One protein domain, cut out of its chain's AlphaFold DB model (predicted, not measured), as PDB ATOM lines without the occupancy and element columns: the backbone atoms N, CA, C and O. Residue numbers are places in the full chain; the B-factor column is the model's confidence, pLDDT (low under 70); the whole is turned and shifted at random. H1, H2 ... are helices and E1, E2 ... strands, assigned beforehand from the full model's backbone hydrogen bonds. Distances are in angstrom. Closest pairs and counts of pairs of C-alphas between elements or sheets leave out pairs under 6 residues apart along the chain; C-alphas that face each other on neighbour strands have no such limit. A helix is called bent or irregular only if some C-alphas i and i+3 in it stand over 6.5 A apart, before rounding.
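AT A GLANCE: This is residues 7 to 86 of the 102 residues of an uncharacterized protein of Mesorhizobium hungaricum (UniProt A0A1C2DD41). A strand hairpin, E1 and E2, packs over one side of a helical hairpin, H1b and H2; residues 7 to 14 of bent H1 stick out at one end, residues 38 to 44 at the other. The 80 printed residues include two helices, then two antiparallel strands: mostly helix. The whole is only just compact, close to loose, with a radius of gyration of the C-alphas of 14.0 A, and flat, spanning 47 by 29 by 16 A.

IN THESE COORDINATES: E1 is residues 71 to 75, 13.1 A; E2 is 81 to 85, 13.3 A, ending at C-alpha 85 (126.512, 147.683, 150.618). H1, residues 7 to 35, one helix by its hydrogen bonds, is bent: C-alphas 18 and 21 are 7.6 A apart. Arm H1a, 7 to 18, 16.4 A, begins at C-alpha 7 (109.654, 138.450, 145.957); H1b is 21 to 35, 21.0 A. H2 is 44 to 64, 30.2 A.

HOW THE PARTS SIT: E1 and E2 are antiparallel at 143 degrees; N 72 and O 84, 2.8 A, are within hydrogen-bond range. The closest C-alphas of H1b and E2 are Ala 26 and Pro 83, 6.0 A; of H2 and E1, Gln 50 and Thr 72, 6.8 A. H1b and H2 touch, closest C-alphas Ala 26 and Ile 53, 5.9 A, at a shallow tilt of 23 degrees, opposite ways. H1a stands at a steep tilt of 52 degrees to H1b and is apart from H2. Every O i to N i+4 pair is within hydrogen-bond range in H1a, H1b and H2.

THE WHOLE: The farthest C-alphas, Gly 7 and Arg 39, are 48.5 A apart. The printed part has no cut, and no link is long. Residues 38 to 40 have pLDDT under 70.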
ATOM      1  N   GLY A   7     108.931 137.648 146.947       82.75
ATOM      2  CA  GLY A   7     109.654 138.450 145.957       82.75
ATOM      3  C   GLY A   7     110.777 139.302 146.557       82.75
ATOM      4  O   GLY A   7     111.842 139.417 145.953       82.75
ATOM      5  N   GLU A   8     110.581 139.863 147.751       82.31
ATOM      6  CA  GLU A   8     111.623 140.614 148.467       82.31
ATOM      7  C   GLU A   8     112.757 139.708 148.938       82.31
ATOM      8  O   GLU A   8     113.926 140.060 148.762       82.31
ATOM      9  N   TYR A   9     112.420 138.523 149.451       84.38
ATOM     10  CA  TYR A   9     113.405 137.525 149.854       84.38
ATOM     11  C   TYR A   9     114.312 137.128 148.679       84.38
ATOM     12  O   TYR A   9     115.533 137.262 148.767       84.38
ATOM     13  N   VAL A  10     113.714 136.722 147.551       85.19
ATOM     14  CA  VAL A  10     114.454 136.299 146.349       85.19
ATOM     15  C   VAL A  10     115.300 137.444 145.792       85.19
ATOM     16  O   VAL A  10     116.461 137.244 145.437       85.19
ATOM     17  N   ARG A  11     114.759 138.669 145.754       85.19
ATOM     18  CA  ARG A  11     115.513 139.853 145.320       85.19
ATOM     19  C   ARG A  11     116.728 140.102 146.210       85.19
ATOM     20  O   ARG A  11     117.794 140.411 145.686       85.19
ATOM     21  N   ARG A  12     116.577 139.984 147.532       85.38
ATOM     22  CA  ARG A  12     117.677 140.167 148.484       85.38
ATOM     23  C   ARG A  12     118.746 139.090 148.329       85.38
ATOM     24  O   ARG A  12     119.922 139.426 148.397       85.38
ATOM     25  N   GLU A  13     118.358 137.834 148.119       88.62
ATOM     26  CA  GLU A  13     119.325 136.759 147.878       88.62
ATOM     27  C   GLU A  13     120.121 136.993 146.595       88.62
ATOM     28  O   GLU A  13     121.347 137.036 146.647       88.62
ATOM     29  N   ILE A  14     119.440 137.221 145.466       87.94
ATOM     30  CA  ILE A  14     120.096 137.472 144.175       87.94
ATOM     31  C   ILE A  14     121.021 138.685 144.264       87.94
ATOM     32  O   ILE A  14     122.153 138.643 143.785       87.94
ATOM     33  N   ASP A  15     120.556 139.765 144.891       88.19
ATOM     34  CA  ASP A  15     121.384 140.943 145.090       88.19
ATOM     35  C   ASP A  15     122.616 140.620 145.950       88.19
ATOM     36  O   ASP A  15     123.730 140.977 145.571       88.19
ATOM     37  N   GLY A  16     122.443 139.883 147.050       86.25
ATOM     38  CA  GLY A  16     123.550 139.406 147.869       86.25
ATOM     39  C   GLY A  16     124.596 138.665 147.035       86.25
ATOM     40  O   GLY A  16     125.759 139.061 147.047       86.25
ATOM     41  N   GLU A  17     124.179 137.653 146.266       90.38
ATOM     42  CA  GLU A  17     125.056 136.862 145.386       90.38
ATOM     43  C   GLU A  17     125.836 137.730 144.394       90.38
ATOM     44  O   GLU A  17     127.052 137.589 144.263       90.38
ATOM     45  N   ILE A  18     125.149 138.665 143.735       91.25
ATOM     46  CA  ILE A  18     125.730 139.553 142.724       91.25
ATOM     47  C   ILE A  18     126.890 140.393 143.288       91.25
ATOM     48  O   ILE A  18     127.864 140.659 142.575       91.25
ATOM     49  N   HIS A  19     126.800 140.794 144.560       94.38
ATOM     50  CA  HIS A  19     127.762 141.686 145.214       94.38
ATOM     51  C   HIS A  19     128.782 140.967 146.108       94.38
ATOM     52  O   HIS A  19     129.692 141.630 146.607       94.38
ATOM     53  N   LYS A  20     128.679 139.642 146.305       92.94
ATOM     54  CA  LYS A  20     129.575 138.872 147.196       92.94
ATOM     55  C   LYS A  20     131.051 139.145 146.942       92.94
ATOM     56  O   LYS A  20     131.805 139.389 147.878       92.94
ATOM     57  N   GLU A  21     131.455 139.123 145.678       93.62
ATOM     58  CA  GLU A  21     132.854 139.324 145.306       93.62
ATOM     59  C   GLU A  21     133.316 140.764 145.561       93.62
ATOM     60  O   GLU A  21     134.395 140.962 146.104       93.62
ATOM     61  N   LEU A  22     132.480 141.767 145.265       95.31
ATOM     62  CA  LEU A  22     132.805 143.169 145.552       95.31
ATOM     63  C   LEU A  22     132.937 143.419 147.063       95.31
ATOM     64  O   LEU A  22     133.818 144.158 147.494       95.31
ATOM     65  N   ILE A  23     132.082 142.789 147.875       95.81
ATOM     66  CA  ILE A  23     132.174 142.846 149.340       95.81
ATOM     67  C   ILE A  23     133.468 142.177 149.826       95.81
ATOM     68  O   ILE A  23     134.123 142.702 150.723       95.81
ATOM     69  N   SER A  24     133.853 141.045 149.228       96.38
ATOM     70  CA  SER A  24     135.109 140.357 149.541       96.38
ATOM     71  C   SER A  24     136.334 141.213 149.204       96.38
ATOM     72  O   SER A  24     137.240 141.327 150.027       96.38
ATOM     73  N   ASP A  25     136.350 141.853 148.032       96.50
ATOM     74  CA  ASP A  25     137.426 142.761 147.619       96.50
ATOM     75  C   ASP A  25     137.525 143.960 148.572       96.50
ATOM     76  O   ASP A  25     138.613 144.340 149.003       96.50
ATOM     77  N   ALA A  26     136.384 144.531 148.965       96.75
ATOM     78  CA  ALA A  26     136.345 145.634 149.916       96.75
ATOM     79  C   ALA A  26     136.893 145.231 151.295       96.75
ATOM     80  O   ALA A  26     137.680 145.978 151.875       96.75
ATOM     81  N   TRP A  27     136.539 144.042 151.798       97.19
ATOM     82  CA  TRP A  27     137.136 143.491 153.018       97.19
ATOM     83  C   TRP A  27     138.651 143.359 152.898       97.19
ATOM     84  O   TRP A  27     139.370 143.824 153.778       97.19
ATOM     85  N   PHE A  28     139.131 142.777 151.798       96.44
ATOM     86  CA  PHE A  28     140.561 142.625 151.549       96.44
ATOM     87  C   PHE A  28     141.287 143.975 151.575       96.44
ATOM     88  O   PHE A  28     142.292 144.113 152.268       96.44
ATOM     89  N   LEU A  29     140.762 144.987 150.880       95.56
ATOM     90  CA  LEU A  29     141.366 146.320 150.836       95.56
ATOM     91  C   LEU A  29     141.371 147.013 152.202       95.56
ATOM     92  O   LEU A  29     142.354 147.669 152.547       95.56
ATOM     93  N   ILE A  30     140.302 146.857 152.988       94.12
ATOM     94  CA  ILE A  30     140.230 147.375 154.357       94.12
ATOM     95  C   ILE A  30     141.316 146.724 155.214       94.12
ATOM     96  O   ILE A  30     142.159 147.436 155.755       94.12
ATOM     97  N   THR A  31     141.349 145.392 155.280       93.00
ATOM     98  CA  THR A  31     142.318 144.654 156.103       93.00
ATOM     99  C   THR A  31     143.754 144.940 155.672       93.00
ATOM    100  O   THR A  31     144.594 145.273 156.503       93.00
ATOM    101  N   HIS A  32     144.034 144.930 154.368       92.38
ATOM    102  CA  HIS A  32     145.373 145.208 153.852       92.38
ATOM    103  C   HIS A  32     145.843 146.640 154.163       92.38
ATOM    104  O   HIS A  32     147.028 146.887 154.399       92.38
ATOM    105  N   SER A  33     144.912 147.597 154.192       89.88
ATOM    106  CA  SER A  33     145.164 148.985 154.588       89.88
ATOM    107  C   SER A  33     145.351 149.154 156.104       89.88
ATOM    108  O   SER A  33     146.026 150.082 156.562       89.88
ATOM    109  N   GLU A  34     144.775 148.266 156.915       87.44
ATOM    110  CA  GLU A  34     145.038 148.193 158.354       87.44
ATOM    111  C   GLU A  34     146.408 147.584 158.665       87.44
ATOM    112  O   GLU A  34     147.130 148.140 159.494       87.44
ATOM    113  N   ASP A  35     146.809 146.533 157.951       86.19
ATOM    114  CA  ASP A  35     148.120 145.892 158.122       86.19
ATOM    115  C   ASP A  35     149.282 146.829 157.751       86.19
ATOM    116  O   ASP A  35     150.347 146.798 158.369       86.19
ATOM    117  N   ASN A  36     149.065 147.715 156.774       80.94
ATOM    118  CA  ASN A  36     150.049 148.694 156.303       80.94
ATOM    119  C   ASN A  36     149.803 150.107 156.854       80.94
ATOM    120  O   ASN A  36     150.198 151.099 156.233       80.94
ATOM    121  N   LYS A  37     149.122 150.226 158.003       70.69
ATOM    122  CA  LYS A  37     148.705 151.521 158.548       70.69
ATOM    123  C   LYS A  37     149.913 152.456 158.737       70.69
ATOM    124  O   LYS A  37     150.827 152.130 159.503       70.69
ATOM    125  N   PRO A  38     149.927 153.651 158.112       69.06
ATOM    126  CA  PRO A  38     150.953 154.640 158.400       69.06
ATOM    127  C   PRO A  38     150.879 155.046 159.880       69.06
ATOM    128  O   PRO A  38     149.800 155.106 160.467       69.06
ATOM    129  N   ARG A  39     152.030 155.359 160.497       67.44
ATOM    130  CA  ARG A  39     152.103 155.777 161.917       67.44
ATOM    131  C   ARG A  39     151.180 156.960 162.249       67.44
ATOM    132  O   ARG A  39     150.801 157.116 163.405       67.44
ATOM    133  N   VAL A  40     150.822 157.762 161.246       68.69
ATOM    134  CA  VAL A  40     149.843 158.848 161.333       68.69
ATOM    135  C   VAL A  40     148.742 158.573 160.310       68.69
ATOM    136  O   VAL A  40     149.018 158.530 159.115       68.69
ATOM    137  N   ASP A  41     147.509 158.377 160.780       70.94
ATOM    138  CA  ASP A  41     146.325 158.299 159.920       70.94
ATOM    139  C   ASP A  41     145.694 159.693 159.846       70.94
ATOM    140  O   ASP A  41     145.157 160.195 160.833       70.94
ATOM    141  N   ASN A  42     145.812 160.337 158.691       74.12
ATOM    142  CA  ASN A  42     145.253 161.659 158.404       74.12
ATOM    143  C   ASN A  42     143.856 161.579 157.755       74.12
ATOM    144  O   ASN A  42     143.344 162.589 157.278       74.12
ATOM    145  N   GLY A  43     143.238 160.392 157.711       75.25
ATOM    146  CA  GLY A  43     141.944 160.165 157.068       75.25
ATOM    147  C   GLY A  43     142.020 159.927 155.554       75.25
ATOM    148  O   GLY A  43     141.062 159.410 154.981       75.25
ATOM    149  N   GLU A  44     143.158 160.198 154.902       84.88
ATOM    150  CA  GLU A  44     143.344 159.951 153.461       84.88
ATOM    151  C   GLU A  44     143.324 158.459 153.122       84.88
ATOM    152  O   GLU A  44     142.941 158.064 152.021       84.88
ATOM    153  N   ARG A  45     143.670 157.614 154.097       87.69
ATOM    154  CA  ARG A  45     143.665 156.159 153.959       87.69
ATOM    155  C   ARG A  45     142.307 155.632 153.508       87.69
ATOM    156  O   ARG A  45     142.222 154.888 152.537       87.69
ATOM    157  N   TRP A  46     141.237 156.033 154.191       90.00
ATOM    158  CA  TRP A  46     139.893 155.549 153.875       90.00
ATOM    159  C   TRP A  46     139.344 156.152 152.587       90.00
ATOM    160  O   TRP A  46     138.612 155.474 151.872       90.00
ATOM    161  N   ILE A  47     139.765 157.371 152.238       91.62
ATOM    162  CA  ILE A  47     139.470 157.981 150.936       91.62
ATOM    163  C   ILE A  47     140.098 157.145 149.812       91.62
ATOM    164  O   ILE A  47     139.423 156.821 148.837       91.62
ATOM    165  N   TYR A  48     141.360 156.741 149.970       92.06
ATOM    166  CA  TYR A  48     142.058 155.900 149.000       92.06
ATOM    167  C   TYR A  48     141.421 154.511 148.863       92.06
ATOM    168  O   TYR A  48     141.150 154.067 147.747       92.06
ATOM    169  N   VAL A  49     141.124 153.845 149.985       93.88
ATOM    170  CA  VAL A  49     140.449 152.535 149.976       93.88
ATOM    171  C   VAL A  49     139.078 152.644 149.299       93.88
ATOM    172  O   VAL A  49     138.753 151.823 148.442       93.88
ATOM    173  N   GLN A  50     138.299 153.686 149.604       95.94
ATOM    174  CA  GLN A  50     136.996 153.914 148.976       95.94
ATOM    175  C   GLN A  50     137.114 154.114 147.458       95.94
ATOM    176  O   GLN A  50     136.318 153.547 146.709       95.94
ATOM    177  N   ALA A  51     138.118 154.865 146.997       96.12
ATOM    178  CA  ALA A  51     138.364 155.074 145.572       96.12
ATOM    179  C   ALA A  51     138.713 153.766 144.840       96.12
ATOM    180  O   ALA A  51     138.243 153.543 143.724       96.12
ATOM    181  N   GLN A  52     139.486 152.872 145.468       96.81
ATOM    182  CA  GLN A  52     139.781 151.556 144.892       96.81
ATOM    183  C   GLN A  52     138.542 150.658 144.815       96.81
ATOM    184  O   GLN A  52     138.311 150.025 143.786       96.81
ATOM    185  N   ILE A  53     137.711 150.638 145.863       97.00
ATOM    186  CA  ILE A  53     136.432 149.911 145.854       97.00
ATOM    187  C   ILE A  53     135.532 150.430 144.722       97.00
ATOM    188  O   ILE A  53     134.947 149.639 143.980       97.00
ATOM    189  N   ASP A  54     135.441 151.755 144.560       96.56
ATOM    190  CA  ASP A  54     134.645 152.389 143.506       96.56
ATOM    191  C   ASP A  54     135.175 152.022 142.100       96.56
ATOM    192  O   ASP A  54     134.379 151.698 141.215       96.56
ATOM    193  N   ALA A  55     136.498 151.962 141.905       96.94
ATOM    194  CA  ALA A  55     137.112 151.536 140.643       96.94
ATOM    195  C   ALA A  55     136.838 150.056 140.312       96.94
ATOM    196  O   ALA A  55     136.447 149.736 139.186       96.94
ATOM    197  N   ILE A  56     136.972 149.153 141.293       95.75
ATOM    198  CA  ILE A  56     136.660 147.723 141.128       95.75
ATOM    199  C   ILE A  56     135.179 147.534 140.781       95.75
ATOM    200  O   ILE A  56     134.837 146.742 139.900       95.75
ATOM    201  N   ARG A  57     134.283 148.283 141.439       95.62
ATOM    202  CA  ARG A  57     132.848 148.268 141.128       95.62
ATOM    203  C   ARG A  57     132.596 148.642 139.671       95.62
ATOM    204  O   ARG A  57     131.801 147.973 139.010       95.62
ATOM    205  N   GLU A  58     133.215 149.711 139.178       94.94
ATOM    206  CA  GLU A  58     133.029 150.165 137.798       94.94
ATOM    207  C   GLU A  58     133.525 149.142 136.777       94.94
ATOM    208  O   GLU A  58     132.796 148.830 135.834       94.94
ATOM    209  N   ASP A  59     134.713 148.575 136.985       94.12
ATOM    210  CA  ASP A  59     135.276 147.547 136.105       94.12
ATOM    211  C   ASP A  59     134.394 146.286 136.057       94.12
ATOM    212  O   ASP A  59     134.020 145.798 134.984       94.12
ATOM    213  N   ARG A  60     133.944 145.812 137.223       91.94
ATOM    214  CA  ARG A  60     133.036 144.662 137.329       91.94
ATOM    215  C   ARG A  60     131.663 144.939 136.716       91.94
ATOM    216  O   ARG A  60     131.111 144.075 136.039       91.94
ATOM    217  N   SER A  61     131.117 146.140 136.920       91.12
ATOM    218  CA  SER A  61     129.825 146.526 136.331       91.12
ATOM    219  C   SER A  61     129.900 146.529 134.802       91.12
ATOM    220  O   SER A  61     128.970 146.077 134.134       91.12
ATOM    221  N   ARG A  62     131.026 146.989 134.238       91.88
ATOM    222  CA  ARG A  62     131.271 146.979 132.790       91.88
ATOM    223  C   ARG A  62     131.479 145.566 132.244       91.88
ATOM    224  O   ARG A  62     130.914 145.243 131.206       91.88
ATOM    225  N   SER A  63     132.259 144.730 132.928       90.31
ATOM    226  CA  SER A  63     132.587 143.377 132.455       90.31
ATOM    227  C   SER A  63     131.429 142.386 132.573       90.31
ATOM    228  O   SER A  63     131.277 141.526 131.708       90.31
ATOM    229  N   ARG A  64     130.596 142.497 133.614       87.69
ATOM    230  CA  ARG A  64     129.488 141.557 133.856       87.69
ATOM    231  C   ARG A  64     128.135 142.018 133.318       87.69
ATOM    232  O   ARG A  64     127.210 141.212 133.247       87.69
ATOM    233  N   GLY A  65     128.009 143.287 132.933       83.75
ATOM    234  CA  GLY A  65     126.805 143.817 132.291       83.75
ATOM    235  C   GLY A  65     125.603 144.000 133.223       83.75
ATOM    236  O   GLY A  65     124.486 144.183 132.746       83.75
ATOM    237  N   TYR A  66     125.813 143.973 134.540       81.81
ATOM    238  CA  TYR A  66     124.797 144.308 135.534       81.81
ATOM    239  C   TYR A  66     125.294 145.438 136.447       81.81
ATOM    240  O   TYR A  66     126.490 145.510 136.745       81.81
ATOM    241  N   PRO A  67     124.405 146.342 136.900       84.62
ATOM    242  CA  PRO A  67     124.796 147.423 137.790       84.62
ATOM    243  C   PRO A  67     125.131 146.870 139.177       84.62
ATOM    244  O   PRO A  67     124.307 146.200 139.800       84.62
ATOM    245  N   LEU A  68     126.326 147.183 139.674       91.69
ATOM    246  CA  LEU A  68     126.685 146.957 141.069       91.69
ATOM    247  C   LEU A  68     126.339 148.188 141.908       91.69
ATOM    248  O   LEU A  68     126.624 149.326 141.529       91.69
ATOM    249  N   ARG A  69     125.763 147.954 143.082       92.88
ATOM    250  CA  ARG A  69     125.565 148.960 144.123       92.88
ATOM    251  C   ARG A  69     126.905 149.376 144.708       92.88
ATOM    252  O   ARG A  69     127.895 148.640 144.671       92.88
ATOM    253  N   ARG A  70     126.941 150.584 145.259       94.44
ATOM    254  CA  ARG A  70     128.134 151.082 145.929       94.44
ATOM    255  C   ARG A  70     128.340 150.350 147.253       94.44
ATOM    256  O   ARG A  70     127.395 150.133 148.009       94.44
ATOM    257  N   VAL A  71     129.593 149.993 147.514       96.00
ATOM    258  CA  VAL A  71     130.063 149.546 148.825       96.00
ATOM    259  C   VAL A  71     130.772 150.724 149.480       96.00
ATOM    260  O   VAL A  71     131.685 151.299 148.888       96.00
ATOM    261  N   THR A  72     130.330 151.101 150.673       95.12
ATOM    262  CA  THR A  72     130.939 152.145 151.498       95.12
ATOM    263  C   THR A  72     131.693 151.533 152.666       95.12
ATOM    264  O   THR A  72     131.387 150.429 153.114       95.12
ATOM    265  N   ILE A  73     132.687 152.252 153.172       94.38
ATOM    266  CA  ILE A  73     133.381 151.885 154.407       94.38
ATOM    267  C   ILE A  73     132.639 152.537 155.574       94.38
ATOM    268  O   ILE A  73     132.524 153.760 155.638       94.38
ATOM    269  N   GLU A  74     132.136 151.727 156.499       94.88
ATOM    270  CA  GLU A  74     131.521 152.183 157.745       94.88
ATOM    271  C   GLU A  74     132.354 151.765 158.955       94.88
ATOM    272  O   GLU A  74     133.187 150.869 158.869       94.88
ATOM    273  N   PHE A  75     132.121 152.411 160.099       93.44
ATOM    274  CA  PHE A  75     132.826 152.121 161.347       93.44
ATOM    275  C   PHE A  75     131.844 151.638 162.401       93.44
ATOM    276  O   PHE A  75     130.808 152.262 162.645       93.44
ATOM    277  N   ASN A  76     132.157 150.510 163.033       93.12
ATOM    278  CA  ASN A  76     131.338 149.997 164.123       93.12
ATOM    279  C   ASN A  76     131.547 150.827 165.410       93.12
ATOM    280  O   ASN A  76     132.367 151.743 165.467       93.12
ATOM    281  N   LYS A  77     130.820 150.486 166.483       91.56
ATOM    282  CA  LYS A  77     130.871 151.222 167.764       91.56
ATOM    283  C   LYS A  77     132.255 151.261 168.424       91.56
ATOM    284  O   LYS A  77     132.473 152.109 169.281       91.56
ATOM    285  N   ILE A  78     133.155 150.349 168.060       92.00
ATOM    286  CA  ILE A  78     134.530 150.288 168.573       92.00
ATOM    287  C   ILE A  78     135.554 150.831 167.563       92.00
ATOM    288  O   ILE A  78     136.753 150.676 167.766       92.00
ATOM    289  N   GLY A  79     135.094 151.483 166.489       87.12
ATOM    290  CA  GLY A  79     135.946 152.126 165.491       87.12
ATOM    291  C   GLY A  79     136.580 151.171 164.480       87.12
ATOM    292  O   GLY A  79     137.497 151.585 163.777       87.12
ATOM    293  N   GLN A  80     136.119 149.918 164.386       89.81
ATOM    294  CA  GLN A  80     136.602 149.008 163.347       89.81
ATOM    295  C   GLN A  80     135.881 149.279 162.021       89.81
ATOM    296  O   GLN A  80     134.644 149.354 162.013       89.81
ATOM    297  N   PRO A  81     136.633 149.402 160.918       93.12
ATOM    298  CA  PRO A  81     136.091 149.569 159.580       93.12
ATOM    299  C   PRO A  81     135.448 148.268 159.084       93.12
ATOM    300  O   PRO A  81     135.948 147.173 159.331       93.12
ATOM    301  N   PHE A  82     134.350 148.380 158.347       94.81
ATOM    302  CA  PHE A  82     133.731 147.264 157.641       94.81
ATOM    303  C   PHE A  82     133.062 147.757 156.351       94.81
ATOM    304  O   PHE A  82     132.578 148.892 156.298       94.81
ATOM    305  N   PRO A  83     133.015 146.932 155.295       96.44
ATOM    306  CA  PRO A  83     132.309 147.278 154.078       96.44
ATOM    307  C   PRO A  83     130.802 147.121 154.284       96.44
ATOM    308  O   PRO A  83     130.324 146.118 154.822       96.44
ATOM    309  N   ARG A  84     130.035 148.089 153.793       94.75
ATOM    310  CA  ARG A  84     128.578 148.042 153.759       94.75
ATOM    311  C   ARG A  84     128.080 148.331 152.358       94.75
ATOM    312  O   ARG A  84     128.430 149.330 151.745       94.75
ATOM    313  N   LEU A  85     127.225 147.451 151.862       93.62
ATOM    314  CA  LEU A  85     126.512 147.683 150.618       93.62
ATOM    315  C   LEU A  85     125.409 148.719 150.863       93.62
ATOM    316  O   LEU A  85     124.679 148.612 151.855       93.62
ATOM    317  N   GLU A  86     125.272 149.708 149.977       91.44
ATOM    318  CA  GLU A  86     124.160 150.666 150.042       91.44
ATOM    319  C   GLU A  86     122.813 149.931 150.116       91.44
ATOM    320  O   GLU A  86     122.731 148.795 149.661       91.44
TER     321      GLU A  86